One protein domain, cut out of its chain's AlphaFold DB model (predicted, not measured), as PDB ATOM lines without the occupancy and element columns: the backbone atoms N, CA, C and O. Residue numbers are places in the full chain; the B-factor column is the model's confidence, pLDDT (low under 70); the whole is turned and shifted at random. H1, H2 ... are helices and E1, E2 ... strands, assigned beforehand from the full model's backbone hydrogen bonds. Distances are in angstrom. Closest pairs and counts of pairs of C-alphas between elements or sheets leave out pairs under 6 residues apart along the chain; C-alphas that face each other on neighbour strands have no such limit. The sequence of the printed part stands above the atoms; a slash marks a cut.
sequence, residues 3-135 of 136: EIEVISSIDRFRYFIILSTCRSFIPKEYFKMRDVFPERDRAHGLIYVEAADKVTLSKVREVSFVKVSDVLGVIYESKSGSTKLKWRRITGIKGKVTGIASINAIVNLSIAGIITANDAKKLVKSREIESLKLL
ATOM      1  N   GLU A   3     178.408 177.544 237.667       95.69
ATOM      2  CA  GLU A   3     177.353 178.218 236.923       95.69
ATOM      3  C   GLU A   3     177.800 179.620 236.515       95.69
ATOM      4  O   GLU A   3     178.495 180.321 237.253       95.69
ATOM      5  N   ILE A   4     177.421 180.009 235.304       97.69
ATOM      6  CA  ILE A   4     177.678 181.322 234.731       97.69
ATOM      7  C   ILE A   4     176.336 181.919 234.348       97.69
ATOM      8  O   ILE A   4     175.580 181.317 233.588       97.69
ATOM      9  N   GLU A   5     176.089 183.133 234.824       97.88
ATOM     10  CA  GLU A   5     174.976 183.966 234.401       97.88
ATOM     11  C   GLU A   5     175.429 185.429 234.386       97.88
ATOM     12  O   GLU A   5     175.620 186.045 235.432       97.88
ATOM     13  N   VAL A   6     175.657 185.993 233.197       98.19
ATOM     14  CA  VAL A   6     176.169 187.366 233.061       98.19
ATOM     15  C   VAL A   6     175.729 188.003 231.749       98.19
ATOM     16  O   VAL A   6     175.566 187.325 230.737       98.19
ATOM     17  N   ILE A   7     175.552 189.323 231.731       98.44
ATOM     18  CA  ILE A   7     175.312 190.072 230.493       98.44
ATOM     19  C   ILE A   7     176.657 190.421 229.856       98.44
ATOM     20  O   ILE A   7     177.524 191.015 230.493       98.44
ATOM     21  N   SER A   8     176.826 190.090 228.578       98.44
ATOM     22  CA  SER A   8     178.027 190.429 227.818       98.44
ATOM     23  C   SER A   8     177.722 190.676 226.346       98.44
ATOM     24  O   SER A   8     176.649 190.341 225.837       98.44
ATOM     25  N   SER A   9     178.667 191.295 225.645       98.50
ATOM     26  CA  SER A   9     178.528 191.515 224.208       98.50
ATOM     27  C   SER A   9     178.831 190.249 223.412       98.50
ATOM     28  O   SER A   9     179.626 189.405 223.838       98.50
ATOM     29  N   ILE A  10     178.240 190.151 222.223       98.56
ATOM     30  CA  ILE A  10     178.560 189.089 221.271       98.56
ATOM     31  C   ILE A  10     180.043 189.108 220.875       98.56
ATOM     32  O   ILE A  10     180.649 188.048 220.780       98.56
ATOM     33  N   ASP A  11     180.662 190.289 220.750       98.31
ATOM     34  CA  ASP A  11     182.091 190.437 220.435       98.31
ATOM     35  C   ASP A  11     182.979 189.755 221.490       98.31
ATOM     36  O   ASP A  11     183.935 189.046 221.161       98.31
ATOM     37  N   ARG A  12     182.641 189.923 222.776       98.69
ATOM     38  CA  ARG A  12     183.357 189.265 223.879       98.69
ATOM     39  C   ARG A  12     183.106 187.762 223.892       98.69
ATOM     40  O   ARG A  12     184.046 186.993 224.081       98.69
ATOM     41  N   PHE A  13     181.869 187.328 223.643       98.75
ATOM     42  CA  PHE A  13     181.553 185.900 223.564       98.75
ATOM     43  C   PHE A  13     182.252 185.214 222.382       98.75
ATOM     44  O   PHE A  13     182.849 184.152 222.551       98.75
ATOM     45  N   ARG A  14     182.302 185.868 221.217       98.69
ATOM     46  CA  ARG A  14     183.105 185.453 220.059       98.69
ATOM     47  C   ARG A  14     184.571 185.290 220.442       98.69
ATOM     48  O   ARG A  14     185.181 184.268 220.129       98.69
ATOM     49  N   TYR A  15     185.138 186.274 221.136       98.75
ATOM     50  CA  TYR A  15     186.538 186.213 221.541       98.75
ATOM     51  C   TYR A  15     186.812 185.067 222.526       98.75
ATOM     52  O   TYR A  15     187.791 184.341 222.352       98.75
ATOM     53  N   PHE A  16     185.910 184.819 223.481       98.75
ATOM     54  CA  PHE A  16     185.966 183.639 224.350       98.75
ATOM     55  C   PHE A  16     185.995 182.325 223.555       98.75
ATOM     56  O   PHE A  16     186.807 181.443 223.857       98.75
ATOM     57  N   ILE A  17     185.150 182.193 222.527       98.56
ATOM     58  CA  ILE A  17     185.124 180.991 221.687       98.56
ATOM     59  C   ILE A  17     186.464 180.833 220.968       98.56
ATOM     60  O   ILE A  17     187.037 179.746 221.005       98.56
ATOM     61  N   ILE A  18     187.007 181.908 220.387       98.56
ATOM     62  CA  ILE A  18     188.306 181.884 219.700       98.56
ATOM     63  C   ILE A  18     189.414 181.430 220.657       98.56
ATOM     64  O   ILE A  18     190.153 180.501 220.326       98.56
ATOM     65  N   LEU A  19     189.504 182.028 221.852       98.44
ATOM     66  CA  LEU A  19     190.475 181.644 222.887       98.44
ATOM     67  C   LEU A  19     190.365 180.164 223.263       98.44
ATOM     68  O   LEU A  19     191.377 179.502 223.473       98.44
ATOM     69  N   SER A  20     189.144 179.642 223.308       97.69
ATOM     70  CA  SER A  20     188.868 178.279 223.761       97.69
ATOM     71  C   SER A  20     188.958 177.218 222.659       97.69
ATOM     72  O   SER A  20     188.778 176.036 222.961       97.69
ATOM     73  N   THR A  21     189.165 177.599 221.391       96.62
ATOM     74  CA  THR A  21     189.092 176.665 220.249       96.62
ATOM     75  C   THR A  21     190.208 176.847 219.226       96.62
ATOM     76  O   THR A  21     190.970 175.914 218.991       96.62
ATOM     77  N   CYS A  22     190.307 178.021 218.603       97.44
ATOM     78  CA  CYS A  22     191.059 178.202 217.361       97.44
ATOM     79  C   CYS A  22     192.092 179.332 217.392       97.44
ATOM     80  O   CYS A  22     192.676 179.653 216.360       97.44
ATOM     81  N   ARG A  23     192.380 179.926 218.558       97.62
ATOM     82  CA  ARG A  23     193.313 181.061 218.694       97.62
ATOM     83  C   ARG A  23     194.690 180.835 218.062       97.62
ATOM     84  O   ARG A  23     195.308 181.808 217.630       97.62
ATOM     85  N   SER A  24     195.175 179.596 218.031       97.12
ATOM     86  CA  SER A  24     196.484 179.233 217.479       97.12
ATOM     87  C   SER A  24     196.514 179.112 215.953       97.12
ATOM     88  O   SER A  24     197.598 179.166 215.383       97.12
ATOM     89  N   PHE A  25     195.363 178.955 215.290       97.81
ATOM     90  CA  PHE A  25     195.298 178.686 213.846       97.81
ATOM     91  C   PHE A  25     194.237 179.495 213.085       97.81
ATOM     92  O   PHE A  25     194.100 179.322 211.877       97.81
ATOM     93  N   ILE A  26     193.485 180.374 213.755       97.94
ATOM     94  CA  ILE A  26     192.569 181.303 213.087       97.94
ATOM     95  C   ILE A  26     193.350 182.216 212.119       97.94
ATOM     96  O   ILE A  26     194.341 182.825 212.538       97.94
ATOM     97  N   PRO A  27     192.917 182.350 210.846       97.69
ATOM     98  CA  PRO A  27     193.494 183.325 209.922       97.69
ATOM     99  C   PRO A  27     193.461 184.745 210.501       97.69
ATOM    100  O   PRO A  27     192.480 185.152 211.136       97.69
ATOM    101  N   LYS A  28     194.536 185.517 210.298       96.69
ATOM    102  CA  LYS A  28     194.698 186.853 210.908       96.69
ATOM    103  C   LYS A  28     193.595 187.817 210.472       96.69
ATOM    104  O   LYS A  28     193.180 188.674 211.252       96.69
ATOM    105  N   GLU A  29     193.126 187.664 209.244       97.31
ATOM    106  CA  GLU A  29     192.059 188.441 208.624       97.31
ATOM    107  C   GLU A  29     190.740 188.159 209.350       97.31
ATOM    108  O   GLU A  29     190.093 189.078 209.849       97.31
ATOM    109  N   TYR A  30     190.404 186.879 209.535       97.88
ATOM    110  CA  TYR A  30     189.175 186.454 210.209       97.88
ATOM    111  C   TYR A  30     189.157 186.831 211.685       97.88
ATOM    112  O   TYR A  30     188.104 187.158 212.225       97.88
ATOM    113  N   PHE A  31     190.316 186.845 212.349       97.44
ATOM    114  CA  PHE A  31     190.411 187.303 213.734       97.44
ATOM    115  C   PHE A  31     189.956 188.766 213.887       97.44
ATOM    116  O   PHE A  31     189.233 189.079 214.840       97.44
ATOM    117  N   LYS A  32     190.315 189.635 212.930       96.88
ATOM    118  CA  LYS A  32     189.959 191.067 212.909       96.88
ATOM    119  C   LYS A  32     188.499 191.321 212.511       96.88
ATOM    120  O   LYS A  32     187.922 192.317 212.939       96.88
ATOM    121  N   MET A  33     187.909 190.433 211.716       97.81
ATOM    122  CA  MET A  33     186.524 190.534 211.250       97.81
ATOM    123  C   MET A  33     185.533 190.138 212.355       97.81
ATOM    124  O   MET A  33     185.434 188.969 212.728       97.81
ATOM    125  N   ARG A  34     184.799 191.114 212.904       96.44
ATOM    126  CA  ARG A  34     183.860 190.894 214.027       96.44
ATOM    127  C   ARG A  34     182.648 190.041 213.655       96.44
ATOM    128  O   ARG A  34     182.074 189.392 214.519       96.44
ATOM    129  N   ASP A  35     182.306 190.023 212.376       97.56
ATOM    130  CA  ASP A  35     181.225 189.253 211.770       97.56
ATOM    131  C   ASP A  35     181.648 187.835 211.357       97.56
ATOM    132  O   ASP A  35     180.829 187.088 210.832       97.56
ATOM    133  N   VAL A  36     182.898 187.426 211.602       98.56
ATOM    134  CA  VAL A  36     183.363 186.060 211.319       98.56
ATOM    135  C   VAL A  36     183.448 185.247 212.600       98.56
ATOM    136  O   VAL A  36     184.232 185.565 213.497       98.56
ATOM    137  N   PHE A  37     182.680 184.168 212.675       98.62
ATOM    138  CA  PHE A  37     182.602 183.286 213.832       98.62
ATOM    139  C   PHE A  37     183.145 181.894 213.504       98.62
ATOM    140  O   PHE A  37     182.980 181.411 212.384       98.62
ATOM    141  N   PRO A  38     183.786 181.220 214.469       98.44
ATOM    142  CA  PRO A  38     184.031 179.789 214.369       98.44
ATOM    143  C   PRO A  38     182.727 179.003 214.599       98.44
ATOM    144  O   PRO A  38     181.973 179.305 215.519       98.44
ATOM    145  N   GLU A  39     182.509 177.957 213.810       98.50
ATOM    146  CA  GLU A  39     181.506 176.907 214.004       98.50
ATOM    147  C   GLU A  39     182.176 175.529 214.005       98.50
ATOM    148  O   GLU A  39     183.232 175.329 213.398       98.50
ATOM    149  N   ARG A  40     181.570 174.572 214.711       97.12
ATOM    150  CA  ARG A  40     182.082 173.206 214.846       97.12
ATOM    151  C   ARG A  40     180.951 172.231 215.151       97.12
ATOM    152  O   ARG A  40     180.082 172.523 215.971       97.12
ATOM    153  N   ASP A  41     180.994 171.065 214.518       93.56
ATOM    154  CA  ASP A  41     180.008 169.999 214.707       93.56
ATOM    155  C   ASP A  41     180.135 169.289 216.074       93.56
ATOM    156  O   ASP A  41     181.219 169.227 216.665       93.56
ATOM    157  N   ARG A  42     179.029 168.700 216.557       92.75
ATOM    158  CA  ARG A  42     178.950 167.956 217.827       92.75
ATOM    159  C   ARG A  42     180.009 166.862 217.975       92.75
ATOM    160  O   ARG A  42     180.458 166.653 219.100       92.75
ATOM    161  N   ALA A  43     180.457 166.222 216.893       90.12
ATOM    162  CA  ALA A  43     181.499 165.187 216.941       90.12
ATOM    163  C   ALA A  43     182.818 165.660 217.593       90.12
ATOM    164  O   ALA A  43     183.606 164.853 218.092       90.12
ATOM    165  N   HIS A  44     183.064 166.973 217.630       90.50
ATOM    166  CA  HIS A  44     184.259 167.571 218.227       90.50
ATOM    167  C   HIS A  44     183.939 168.601 219.324       90.50
ATOM    168  O   HIS A  44     184.814 169.374 219.722       90.50
ATOM    169  N   GLY A  45     182.709 168.587 219.844       93.62
ATOM    170  CA  GLY A  45     182.131 169.643 220.674       93.62
ATOM    171  C   GLY A  45     181.467 170.722 219.816       93.62
ATOM    172  O   GLY A  45     181.998 171.119 218.784       93.62
ATOM    173  N   LEU A  46     180.314 171.219 220.245       98.06
ATOM    174  CA  LEU A  46     179.465 172.084 219.432       98.06
ATOM    175  C   LEU A  46     179.903 173.551 219.476       98.06
ATOM    176  O   LEU A  46     180.071 174.125 220.548       98.06
ATOM    177  N   ILE A  47     180.007 174.191 218.319       98.62
ATOM    178  CA  ILE A  47     179.930 175.648 218.214       98.62
ATOM    179  C   ILE A  47     178.914 175.957 217.129       98.62
ATOM    180  O   ILE A  47     179.128 175.608 215.970       98.62
ATOM    181  N   TYR A  48     177.810 176.587 217.511       98.50
ATOM    182  CA  TYR A  48     176.717 176.896 216.599       98.50
ATOM    183  C   TYR A  48     176.326 178.358 216.731       98.50
ATOM    184  O   TYR A  48     176.044 178.818 217.840       98.50
ATOM    185  N   VAL A  49     176.298 179.066 215.606       98.62
ATOM    186  CA  VAL A  49     175.851 180.451 215.515       98.62
ATOM    187  C   VAL A  49     174.488 180.482 214.839       98.62
ATOM    188  O   VAL A  49     174.312 180.055 213.694       98.62
ATOM    189  N   GLU A  50     173.520 181.004 215.579       98.56
ATOM    190  CA  GLU A  50     172.193 181.330 215.088       98.56
ATOM    191  C   GLU A  50     172.167 182.800 214.687       98.56
ATOM    192  O   GLU A  50     172.387 183.693 215.513       98.56
ATOM    193  N   ALA A  51     171.915 183.039 213.408       98.00
ATOM    194  CA  ALA A  51     171.969 184.345 212.775       98.00
ATOM    195  C   ALA A  51     170.924 184.408 211.652       98.00
ATOM    196  O   ALA A  51     170.477 183.357 211.190       98.00
ATOM    197  N   ALA A  52     170.544 185.613 211.225       97.19
ATOM    198  CA  ALA A  52     169.585 185.790 210.131       97.19
ATOM    199  C   ALA A  52     170.108 185.231 208.801       97.19
ATOM    200  O   ALA A  52     169.355 184.623 208.047       97.19
ATOM    201  N   ASP A  53     171.405 185.406 208.548       97.50
ATOM    202  CA  ASP A  53     172.098 184.803 207.413       97.50
ATOM    203  C   ASP A  53     173.546 184.469 207.789       97.50
ATOM    204  O   ASP A  53     174.144 185.108 208.670       97.50
ATOM    205  N   LYS A  54     174.103 183.442 207.144       97.19
ATOM    206  CA  LYS A  54     175.503 183.052 207.309       97.19
ATOM    207  C   LYS A  54     176.071 182.359 206.078       97.19
ATOM    208  O   LYS A  54     175.451 181.477 205.492       97.19
ATOM    209  N   VAL A  55     177.320 182.689 205.766       98.31
ATOM    210  CA  VAL A  55     178.084 182.114 204.655       98.31
ATOM    211  C   VAL A  55     179.390 181.531 205.180       98.31
ATOM    212  O   VAL A  55     180.168 182.207 205.853       98.31
ATOM    213  N   THR A  56     179.661 180.269 204.853       98.31
ATOM    214  CA  THR A  56     180.944 179.630 205.166       98.31
ATOM    215  C   THR A  56     182.041 180.207 204.279       98.31
ATOM    216  O   THR A  56     181.968 180.098 203.060       98.31
ATOM    217  N   LEU A  57     183.073 180.795 204.888       98.25
ATOM    218  CA  LEU A  57     184.228 181.340 204.170       98.25
ATOM    219  C   LEU A  57     185.269 180.258 203.892       98.25
ATOM    220  O   LEU A  57     185.774 180.134 202.781       98.25
ATOM    221  N   SER A  58     185.618 179.481 204.916       98.12
ATOM    222  CA  SER A  58     186.537 178.353 204.785       98.12
ATOM    223  C   SER A  58     186.431 177.405 205.974       98.12
ATOM    224  O   SER A  58     185.779 177.699 206.980       98.12
ATOM    225  N   LYS A  59     187.103 176.259 205.867       97.88
ATOM    226  CA  LYS A  59     187.261 175.290 206.950       97.88
ATOM    227  C   LYS A  59     188.744 175.045 207.197       97.88
ATOM    228  O   LYS A  59     189.492 174.780 206.260       97.88
ATOM    229  N   VAL A  60     189.159 175.120 208.457       96.75
ATOM    230  CA  VAL A  60     190.520 174.788 208.894       96.75
ATOM    231  C   VAL A  60     190.398 173.781 210.025       96.75
ATOM    232  O   VAL A  60     189.856 174.092 211.087       96.75
ATOM    233  N   ARG A  61     190.905 172.566 209.795       94.94
ATOM    234  CA  ARG A  61     190.701 171.415 210.690       94.94
ATOM    235  C   ARG A  61     189.199 171.144 210.880       94.94
ATOM    236  O   ARG A  61     188.450 171.105 209.906       94.94
ATOM    237  N   GLU A  62     188.742 170.955 212.109       95.62
ATOM    238  CA  GLU A  62     187.338 170.741 212.453       95.62
ATOM    239  C   GLU A  62     186.506 172.031 212.574       95.62
ATOM    240  O   GLU A  62     185.306 171.943 212.828       95.62
ATOM    241  N   VAL A  63     187.111 173.214 212.399       98.19
ATOM    242  CA  VAL A  63     186.440 174.512 212.574       98.19
ATOM    243  C   VAL A  63     186.116 175.139 211.219       98.19
ATOM    244  O   VAL A  63     187.006 175.383 210.402       98.19
ATOM    245  N   SER A  64     184.839 175.437 211.004       98.44
ATOM    246  CA  SER A  64     184.371 176.271 209.896       98.44
ATOM    247  C   SER A  64     184.365 177.731 210.333       98.44
ATOM    248  O   SER A  64     183.873 178.050 211.410       98.44
ATOM    249  N   PHE A  65     184.896 178.630 209.514       98.62
ATOM    250  CA  PHE A  65     184.779 180.068 209.737       98.62
ATOM    251  C   PHE A  65     183.627 180.599 208.896       98.62
ATOM    252  O   PHE A  65     183.667 180.535 207.666       98.62
ATOM    253  N   VAL A  66     182.597 181.099 209.564       98.62
ATOM    254  CA  VAL A  66     181.365 181.582 208.943       98.62
ATOM    255  C   VAL A  66     181.271 183.090 209.104       98.62
ATOM    256  O   VAL A  66     181.458 183.613 210.202       98.62
ATOM    257  N   LYS A  67     180.997 183.801 208.014       98.50
ATOM    258  CA  LYS A  67     180.596 185.207 208.054       98.50
ATOM    259  C   LYS A  67     179.102 185.255 208.342       98.50
ATOM    260  O   LYS A  67     178.349 184.567 207.661       98.50
ATOM    261  N   VAL A  68     178.678 186.023 209.336       97.94
ATOM    262  CA  VAL A  68     177.290 186.028 209.821       97.94
ATOM    263  C   VAL A  68     176.705 187.433 209.817       97.94
ATOM    264  O   VAL A  68     177.411 188.408 210.083       97.94
ATOM    265  N   SER A  69     175.400 187.536 209.579       96.75
ATOM    266  CA  SER A  69     174.637 188.774 209.746       96.75
ATOM    267  C   SER A  69     173.524 188.591 210.773       96.75
ATOM    268  O   SER A  69     172.829 187.580 210.758       96.75
ATOM    269  N   ASP A  70     173.348 189.589 211.639       95.81
ATOM    270  CA  ASP A  70     172.336 189.623 212.700       95.81
ATOM    271  C   ASP A  70     172.335 188.388 213.621       95.81
ATOM    272  O   ASP A  70     171.466 187.521 213.558       95.81
ATOM    273  N   VAL A  71     173.338 188.293 214.501       98.25
ATOM    274  CA  VAL A  71     173.456 187.174 215.451       98.25
ATOM    275  C   VAL A  71     172.346 187.233 216.502       98.25
ATOM    276  O   VAL A  71     172.245 188.187 217.280       98.25
ATOM    277  N   LEU A  72     171.559 186.162 216.578       98.38
ATOM    278  CA  LEU A  72     170.503 185.962 217.571       98.38
ATOM    279  C   LEU A  72     171.017 185.173 218.772       98.38
ATOM    280  O   LEU A  72     170.534 185.337 219.900       98.38
ATOM    281  N   GLY A  73     171.953 184.252 218.549       98.62
ATOM    282  CA  GLY A  73     172.450 183.370 219.592       98.62
ATOM    283  C   GLY A  73     173.670 182.574 219.200       98.62
ATOM    284  O   GLY A  73     173.933 182.342 218.025       98.62
ATOM    285  N   VAL A  74     174.409 182.132 220.209       98.75
ATOM    286  CA  VAL A  74     175.565 181.261 220.019       98.75
ATOM    287  C   VAL A  74     175.570 180.187 221.091       98.75
ATOM    288  O   VAL A  74     175.391 180.485 222.271       98.75
ATOM    289  N   ILE A  75     175.795 178.941 220.689       98.75
ATOM    290  CA  ILE A  75     175.977 177.799 221.585       98.75
ATOM    291  C   ILE A  75     177.436 177.366 221.504       98.75
ATOM    292  O   ILE A  75     177.974 177.198 220.412       98.75
ATOM    293  N   TYR A  76     178.055 177.170 222.662       98.69
ATOM    294  CA  TYR A  76     179.399 176.633 222.814       98.69
ATOM    295  C   TYR A  76     179.370 175.418 223.742       98.69
ATOM    296  O   TYR A  76     178.947 175.517 224.893       98.69
ATOM    297  N   GLU A  77     179.896 174.296 223.270       98.50
ATOM    298  CA  GLU A  77     180.195 173.107 224.052       98.50
ATOM    299  C   GLU A  77     181.653 172.695 223.805       98.50
ATOM    300  O   GLU A  77     182.106 172.509 222.665       98.50
ATOM    301  N   SER A  78     182.423 172.562 224.886       97.25
ATOM    302  CA  SER A  78     183.802 172.085 224.795       97.25
ATOM    303  C   SER A  78     183.840 170.626 224.334       97.25
ATOM    304  O   SER A  78     182.908 169.862 224.571       97.25
ATOM    305  N   LYS A  79     184.960 170.198 223.738       95.12
ATOM    306  CA  LYS A  79     185.151 168.802 223.301       95.12
ATOM    307  C   LYS A  79     184.991 167.797 224.454       95.12
ATOM    308  O   LYS A  79     184.507 166.695 224.250       95.12
ATOM    309  N   SER A  80     185.380 168.196 225.665       94.25
ATOM    310  CA  SER A  80     185.224 167.414 226.898       94.25
ATOM    311  C   SER A  80     183.798 167.394 227.461       94.25
ATOM    312  O   SER A  80     183.544 166.679 228.423       94.25
ATOM    313  N   GLY A  81     182.896 168.254 226.976       94.81
ATOM    314  CA  GLY A  81     181.560 168.459 227.546       94.81
ATOM    315  C   GLY A  81     181.525 169.185 228.900       94.81
ATOM    316  O   GLY A  81     180.442 169.490 229.394       94.81
ATOM    317  N   SER A  82     182.682 169.507 229.492       95.69
ATOM    318  CA  SER A  82     182.795 170.154 230.812       95.69
ATOM    319  C   SER A  82     182.537 171.665 230.802       95.69
ATOM    320  O   SER A  82     182.661 172.340 231.826       95.69
ATOM    321  N   THR A  83     182.239 172.241 229.642       98.12
ATOM    322  CA  THR A  83     181.790 173.625 229.497       98.12
ATOM    323  C   THR A  83     180.691 173.663 228.455       98.12
ATOM    324  O   THR A  83     180.899 173.210 227.331       98.12
ATOM    325  N   LYS A  84     179.535 174.201 228.840       98.50
ATOM    326  CA  LYS A  84     178.371 174.401 227.981       98.50
ATOM    327  C   LYS A  84     177.845 175.793 228.259       98.50
ATOM    328  O   LYS A  84     177.305 176.035 229.335       98.50
ATOM    329  N   LEU A  85     178.041 176.701 227.318       98.75
ATOM    330  CA  LEU A  85     177.636 178.093 227.439       98.75
ATOM    331  C   LEU A  85     176.763 178.476 226.255       98.75
ATOM    332  O   LEU A  85     176.985 178.034 225.127       98.75
ATOM    333  N   LYS A  86     175.783 179.328 226.512       98.81
ATOM    334  CA  LYS A  86     174.934 179.924 225.489       98.81
ATOM    335  C   LYS A  86     174.981 181.429 225.650       98.81
ATOM    336  O   LYS A  86     174.869 181.919 226.766       98.81
ATOM    337  N   TRP A  87     175.122 182.148 224.550       98.81
ATOM    338  CA  TRP A  87     174.857 183.579 224.498       98.81
ATOM    339  C   TRP A  87     173.539 183.795 223.765       98.81
ATOM    340  O   TRP A  87     173.351 183.253 222.675       98.81
ATOM    341  N   ARG A  88     172.630 184.582 224.345       98.75
ATOM    342  CA  ARG A  88     171.392 185.000 223.678       98.75
ATOM    343  C   ARG A  88     171.192 186.493 223.690       98.75
ATOM    344  O   ARG A  88     171.336 187.127 224.735       98.75
ATOM    345  N   ARG A  89     170.834 187.033 222.524       98.50
ATOM    346  CA  ARG A  89     170.607 188.460 222.338       98.50
ATOM    347  C   ARG A  89     169.497 188.952 223.262       98.50
ATOM    348  O   ARG A  89     168.442 188.337 223.360       98.50
ATOM    349  N   ILE A  90     169.756 190.088 223.900       98.19
ATOM    350  CA  ILE A  90     168.748 190.898 224.588       98.19
ATOM    351  C   ILE A  90     168.412 192.093 223.694       98.19
ATOM    352  O   ILE A  90     167.255 192.326 223.371       98.19
ATOM    353  N   THR A  91     169.433 192.837 223.260       96.38
ATOM    354  CA  THR A  91     169.279 193.990 222.364       96.38
ATOM    355  C   THR A  91     170.610 194.348 221.706       96.38
ATOM    356  O   THR A  91     171.659 194.303 222.356       96.38
ATOM    357  N   GLY A  92     170.582 194.698 220.417       95.06
ATOM    358  CA  GLY A  92     171.778 195.009 219.630       95.06
ATOM    359  C   GLY A  92     172.866 193.942 219.799       95.06
ATOM    360  O   GLY A  92     172.619 192.751 219.630       95.06
ATOM    361  N   ILE A  93     174.062 194.371 220.206       95.94
ATOM    362  CA  ILE A  93     175.207 193.481 220.458       95.94
ATOM    363  C   ILE A  93     175.235 192.882 221.872       95.94
ATOM    364  O   ILE A  93     176.157 192.128 222.184       95.94
ATOM    365  N   LYS A  94     174.302 193.251 222.760       98.19
ATOM    366  CA  LYS A  94     174.253 192.791 224.155       98.19
ATOM    367  C   LYS A  94     173.382 191.546 224.280       98.19
ATOM    368  O   LYS A  94     172.282 191.476 223.728       98.19
ATOM    369  N   GLY A  95     173.849 190.592 225.072       98.44
ATOM    370  CA  GLY A  95     173.124 189.363 225.353       98.44
ATOM    371  C   GLY A  95     173.473 188.756 226.702       98.44
ATOM    372  O   GLY A  95     174.401 189.200 227.377       98.44
ATOM    373  N   LYS A  96     172.710 187.742 227.097       98.69
ATOM    374  CA  LYS A  96     172.924 186.972 228.323       98.69
ATOM    375  C   LYS A  96     173.772 185.746 228.004       98.69
ATOM    376  O   LYS A  96     173.404 184.969 227.125       98.69
ATOM    377  N   VAL A  97     174.886 185.582 228.709       98.75
ATOM    378  CA  VAL A  97     175.684 184.355 228.746       98.75
ATOM    379  C   VAL A  97     175.178 183.502 229.899       98.75
ATOM    380  O   VAL A  97     175.193 183.962 231.040       98.75
ATOM    381  N   THR A  98     174.752 182.276 229.610       98.75
ATOM    382  CA  THR A  98     174.302 181.311 230.619       98.75
ATOM    383  C   THR A  98     174.937 179.941 230.422       98.75
ATOM    384  O   THR A  98     175.284 179.564 229.300       98.75
ATOM    385  N   GLY A  99     175.068 179.175 231.505       98.12
ATOM    386  CA  GLY A  99     175.413 177.756 231.463       98.12
ATOM    387  C   GLY A  99     176.470 177.364 232.486       98.12
ATOM    388  O   GLY A  99     176.585 177.981 233.538       98.12
ATOM    389  N   ILE A 100     177.242 176.325 232.171       97.88
ATOM    390  CA  ILE A 100     178.263 175.769 233.060       97.88
ATOM    391  C   ILE A 100     179.659 175.930 232.467       97.88
ATOM    392  O   ILE A 100     179.886 175.674 231.282       97.88
ATOM    393  N   ALA A 101     180.617 176.307 233.309       97.38
ATOM    394  CA  ALA A 101     182.012 176.473 232.942       97.38
ATOM    395  C   ALA A 101     182.947 175.562 233.748       97.38
ATOM    396  O   ALA A 101     182.798 175.329 234.954       97.38
ATOM    397  N   SER A 102     183.960 175.049 233.054       96.31
ATOM    398  CA  SER A 102     185.156 174.484 233.674       96.31
ATOM    399  C   SER A 102     186.067 175.607 234.181       96.31
ATOM    400  O   SER A 102     185.935 176.749 233.756       96.31
ATOM    401  N   ILE A 103     187.032 175.291 235.052       92.81
ATOM    402  CA  ILE A 103     187.987 176.291 235.568       92.81
ATOM    403  C   ILE A 103     188.780 176.936 234.418       92.81
ATOM    404  O   ILE A 103     188.915 178.154 234.370       92.81
ATOM    405  N   ASN A 104     189.202 176.142 233.429       93.38
ATOM    406  CA  ASN A 104     189.882 176.655 232.235       93.38
ATOM    407  C   ASN A 104     189.001 177.642 231.455       93.38
ATOM    408  O   ASN A 104     189.473 178.680 230.997       93.38
ATOM    409  N   ALA A 105     187.703 177.347 231.342       97.19
ATOM    410  CA  ALA A 105     186.765 178.264 230.712       97.19
ATOM    411  C   ALA A 105     186.593 179.562 231.520       97.19
ATOM    412  O   ALA A 105     186.504 180.615 230.900       97.19
ATOM    413  N   ILE A 106     186.623 179.534 232.860       97.06
ATOM    414  CA  ILE A 106     186.582 180.755 233.697       97.06
ATOM    415  C   ILE A 106     187.746 181.693 233.350       97.06
ATOM    416  O   ILE A 106     187.537 182.894 233.180       97.06
ATOM    417  N   VAL A 107     188.960 181.158 233.193       96.12
ATOM    418  CA  VAL A 107     190.133 181.959 232.806       96.12
ATOM    419  C   VAL A 107     189.902 182.628 231.449       96.12
ATOM    420  O   VAL A 107     190.067 183.841 231.322       96.12
ATOM    421  N   ASN A 108     189.422 181.878 230.455       98.12
ATOM    422  CA  ASN A 108     189.122 182.429 229.131       98.12
ATOM    423  C   ASN A 108     187.968 183.442 229.153       98.12
ATOM    424  O   ASN A 108     188.024 184.435 228.427       98.12
ATOM    425  N   LEU A 109     186.941 183.238 229.986       98.31
ATOM    426  CA  LEU A 109     185.855 184.204 230.194       98.31
ATOM    427  C   LEU A 109     186.398 185.521 230.765       98.31
ATOM    428  O   LEU A 109     185.973 186.596 230.336       98.31
ATOM    429  N   SER A 110     187.358 185.448 231.692       98.19
ATOM    430  CA  SER A 110     188.020 186.627 232.253       98.19
ATOM    431  C   SER A 110     188.885 187.345 231.217       98.19
ATOM    432  O   SER A 110     188.790 188.564 231.101       98.19
ATOM    433  N   ILE A 111     189.696 186.618 230.438       98.00
ATOM    434  CA  ILE A 111     190.536 187.204 229.376       98.00
ATOM    435  C   ILE A 111     189.665 187.856 228.295       98.00
ATOM    436  O   ILE A 111     190.000 188.921 227.779       98.00
ATOM    437  N   ALA A 112     188.519 187.251 227.976       98.25
ATOM    438  CA  ALA A 112     187.554 187.811 227.039       98.25
ATOM    439  C   ALA A 112     186.766 189.013 227.599       98.25
ATOM    440  O   ALA A 112     185.980 189.624 226.874       98.25
ATOM    441  N   GLY A 113     186.944 189.352 228.881       98.12
ATOM    442  CA  GLY A 113     186.240 190.445 229.551       98.12
ATOM    443  C   GLY A 113     184.749 190.181 229.771       98.12
ATOM    444  O   GLY A 113     183.969 191.128 229.886       98.12
ATOM    445  N   ILE A 114     184.319 188.916 229.772       98.19
ATOM    446  CA  ILE A 114     182.927 188.533 230.065       98.19
ATOM    447  C   ILE A 114     182.660 188.603 231.570       98.19
ATOM    448  O   ILE A 114     181.581 189.019 231.975       98.19
ATOM    449  N   ILE A 115     183.658 188.244 232.375       97.69
ATOM    450  CA  ILE A 115     183.663 188.385 233.834       97.69
ATOM    451  C   ILE A 115     184.919 189.139 234.267       97.69
ATOM    452  O   ILE A 115     185.911 189.172 233.530       97.69
ATOM    453  N   THR A 116     184.906 189.737 235.457       96.56
ATOM    454  CA  THR A 116     186.114 190.370 235.995       96.56
ATOM    455  C   THR A 116     187.071 189.326 236.577       96.56
ATOM    456  O   THR A 116     186.672 188.219 236.943       96.56
ATOM    457  N   ALA A 117     188.346 189.696 236.741       93.38
ATOM    458  CA  ALA A 117     189.320 188.840 237.421       93.38
ATOM    459  C   ALA A 117     188.922 188.543 238.880       93.38
ATOM    460  O   ALA A 117     189.258 187.487 239.417       93.38
ATOM    461  N   ASN A 118     188.198 189.461 239.530       94.94
ATOM    462  CA  ASN A 118     187.692 189.248 240.882       94.94
ATOM    463  C   ASN A 118     186.553 188.219 240.898       94.94
ATOM    464  O   ASN A 118     186.557 187.320 241.737       94.94
ATOM    465  N   ASP A 119     185.624 188.302 239.941       93.44
ATOM    466  CA  ASP A 119     184.540 187.322 239.797       93.44
ATOM    467  C   ASP A 119     185.104 185.932 239.496       93.44
ATOM    468  O   ASP A 119     184.718 184.957 240.133       93.44
ATOM    469  N   ALA A 120     186.100 185.849 238.607       93.00
ATOM    470  CA  ALA A 120     186.806 184.605 238.313       93.00
ATOM    471  C   ALA A 120     187.409 183.967 239.576       93.00
ATOM    472  O   ALA A 120     187.197 182.780 239.829       93.00
ATOM    473  N   LYS A 121     188.104 184.753 240.412       93.00
ATOM    474  CA  LYS A 121     188.669 184.271 241.686       93.00
ATOM    475  C   LYS A 121     187.588 183.763 242.641       93.00
ATOM    476  O   LYS A 121     187.785 182.726 243.271       93.00
ATOM    477  N   LYS A 122     186.461 184.472 242.754       93.19
ATOM    478  CA  LYS A 122     185.335 184.061 243.611       93.19
ATOM    479  C   LYS A 122     184.728 182.737 243.146       93.19
ATOM    480  O   LYS A 122     184.536 181.855 243.975       93.19
ATOM    481  N   LEU A 123     184.496 182.585 241.840       91.44
ATOM    482  CA  LEU A 123     183.929 181.369 241.245       91.44
ATOM    483  C   LEU A 123     184.840 180.144 241.422       91.44
ATOM    484  O   LEU A 123     184.360 179.038 241.658       91.44
ATOM    485  N   VAL A 124     186.161 180.320 241.319       90.44
ATOM    486  CA  VAL A 124     187.114 179.224 241.564       90.44
ATOM    487  C   VAL A 124     187.093 178.811 243.037       90.44
ATOM    488  O   VAL A 124     186.924 177.629 243.331       90.44
ATOM    489  N   LYS A 125     187.162 179.779 243.960       90.56
ATOM    490  CA  LYS A 125     187.122 179.509 245.405       90.56
ATOM    491  C   LYS A 125     185.822 178.848 245.855       90.56
ATOM    492  O   LYS A 125     185.858 177.923 246.660       90.56
ATOM    493  N   SER A 126     184.670 179.302 245.356       86.56
ATOM    494  CA  SER A 126     183.379 178.713 245.735       86.56
ATOM    495  C   SER A 126     183.314 177.232 245.369       86.56
ATOM    496  O   SER A 126     182.826 176.425 246.155       86.56
ATOM    497  N   ARG A 127     183.884 176.864 244.217       86.19
ATOM    498  CA  ARG A 127     183.975 175.472 243.780       86.19
ATOM    499  C   ARG A 127     184.928 174.640 244.634       86.19
ATOM    500  O   ARG A 127     184.620 173.487 244.910       86.19
ATOM    501  N   GLU A 128     186.073 175.180 245.044       87.31
ATOM    502  CA  GLU A 128     187.000 174.481 245.951       87.31
ATOM    503  C   GLU A 128     186.323 174.162 247.289       87.31
ATOM    504  O   GLU A 128     186.385 173.027 247.756       87.31
ATOM    505  N   ILE A 129     185.595 175.130 247.854       86.81
ATOM    506  CA  ILE A 129     184.836 174.947 249.100       86.81
ATOM    507  C   ILE A 129     183.769 173.858 248.937       86.81
ATOM    508  O   ILE A 129     183.635 172.994 249.798       86.81
ATOM    509  N   GLU A 130     183.017 173.878 247.837       85.44
ATOM    510  CA  GLU A 130     182.015 172.850 247.538       85.44
ATOM    511  C   GLU A 130     182.648 171.457 247.382       85.44
ATOM    512  O   GLU A 130     182.120 170.475 247.895       85.44
ATOM    513  N   SER A 131     183.825 171.383 246.758       84.06
ATOM    514  CA  SER A 131     184.586 170.135 246.606       84.06
ATOM    515  C   SER A 131     184.996 169.549 247.959       84.06
ATOM    516  O   SER A 131     184.920 168.341 248.148       84.06
ATOM    517  N   LEU A 132     185.411 170.400 248.904       86.25
ATOM    518  CA  LEU A 132     185.792 169.989 250.259       86.25
ATOM    519  C   LEU A 132     184.588 169.518 251.082       86.25
ATOM    520  O   LEU A 132     184.714 168.562 251.838       86.25
ATOM    521  N   LYS A 133     183.419 170.148 250.907       85.81
ATOM    522  CA  LYS A 133     182.171 169.728 251.569       85.81
ATOM    523  C   LYS A 133     181.686 168.351 251.124       85.81
ATOM    524  O   LYS A 133     181.031 167.677 251.897       85.81
ATOM    525  N   LEU A 134     181.985 167.946 249.890       78.81
ATOM    526  CA  LEU A 134     181.627 166.626 249.360       78.81
ATOM    527  C   LEU A 134     182.549 165.498 249.856       78.81
ATOM    528  O   LEU A 134     182.276 164.333 249.581       78.81
ATOM    529  N   LEU A 135     183.652 165.839 250.530       76.06
ATOM    530  CA  LEU A 135     184.626 164.893 251.087       76.06
ATOM    531  C   LEU A 135     184.463 164.687 252.605       76.06
ATOM    532  O   LEU A 135     185.235 163.925 253.188       76.06
TER     533      LEU A 135
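AT A GLANCE: This is residues 3 to 135 of the 136 residues of an uncharacterized protein of Candidatus Bathyarchaeota archaeon (UniProt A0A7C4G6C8). A strongly twisted six-stranded sheet curls round one helix, H1, with E3 and E4 bending sharply at one end of it; at the other end a helical hairpin of H3 and H4 is attached, and residues 128 to 135 stick out from the body. The small helix H2 sits at the edge of the sheet near E2. The printed part has 133 residues with four named helices and six named strands, and its class is mixed, helices and strands; along the chain E1 comes first, then the helices H1 and H2, then the strands E2 to E6, and last the helices H3 and H4; the sheet is branched, with the antiparallel neighbour pairs E1 and E6, E2 and E4, E3 and E4, E4 and E5, and E5 and E6. The whole is compact, with a radius of gyration of the C-alphas of 15.0 A, and spans 49 by 32 by 23 A.

IN THESE COORDINATES: Begin with the sheet and find C-alpha 3 at (177.353, 178.218, 236.923), where E1, residues 3 to 9, sets out for 18.4 A. E2 is residues 36 to 39, E3 residues 47 to 60, and E4, the longest strand, residues 63 to 77. E5, residues 84 to 91, is 22.3 A long, and E6, residues 94 to 101, is 20.1 A. H1, residues 10 to 21, starts with C-alpha 10 at (178.560, 189.089, 221.271) and is 16.3 A long. H2 is residues 28 to 32 and H3 residues 103 to 111. H4, residues 117 to 133, runs 24.8 A to C-alpha 133 at (182.171, 169.728, 251.569).

HOW THE PARTS SIT: Look first at E4, which bends by 151 degrees at residue 67: E2 and E5 lie on one side of it, E3 on the other side. E3 bends by 144 degrees at residue 50. E3, E4, E5 and E6 form a meander, each strand the antiparallel neighbour of the one before. Within hydrogen-bond range you find N 55 and O 67 at 2.9 A for E3 and E4, N 37 and O 66 at 2.8 A for E2 and E4, N 74 and O 87 at 2.9 A for E4 and E5, N 86 and O 98 at 2.8 A for E5 and E6, and N 6 and O 97 at 3.0 A for E1 and E6. H1 is on the sheet, its closest C-alphas to E2 being Arg 14 and Phe 37, 6.6 A apart. H2 only grazes the sheet with residues 29 to 31, and H3 with residues 105 to 109. H3 touches H1, whose residues 16 to 20 alone take part, at a steep tilt of 45 degrees, opposite ways; the closest C-alphas, Phe 16 and Asn 108, are 5.9 A apart. H4 touches H3 with residues 117 to 124 alone, at a shallow tilt of 13 degrees, opposite ways; the closest C-alphas, Ser 110 and Ala 117, are 5.8 A apart. In H1, H2, H3 and H4 every O i to N i+4 pair is within hydrogen-bond range.

THE WHOLE: The C-alphas farthest apart, Val 55 and Leu 135, are 50.0 A apart. The printed part has no cut and no long link. The mean pLDDT of the printed part is 96.1, and no printed residue is under 70.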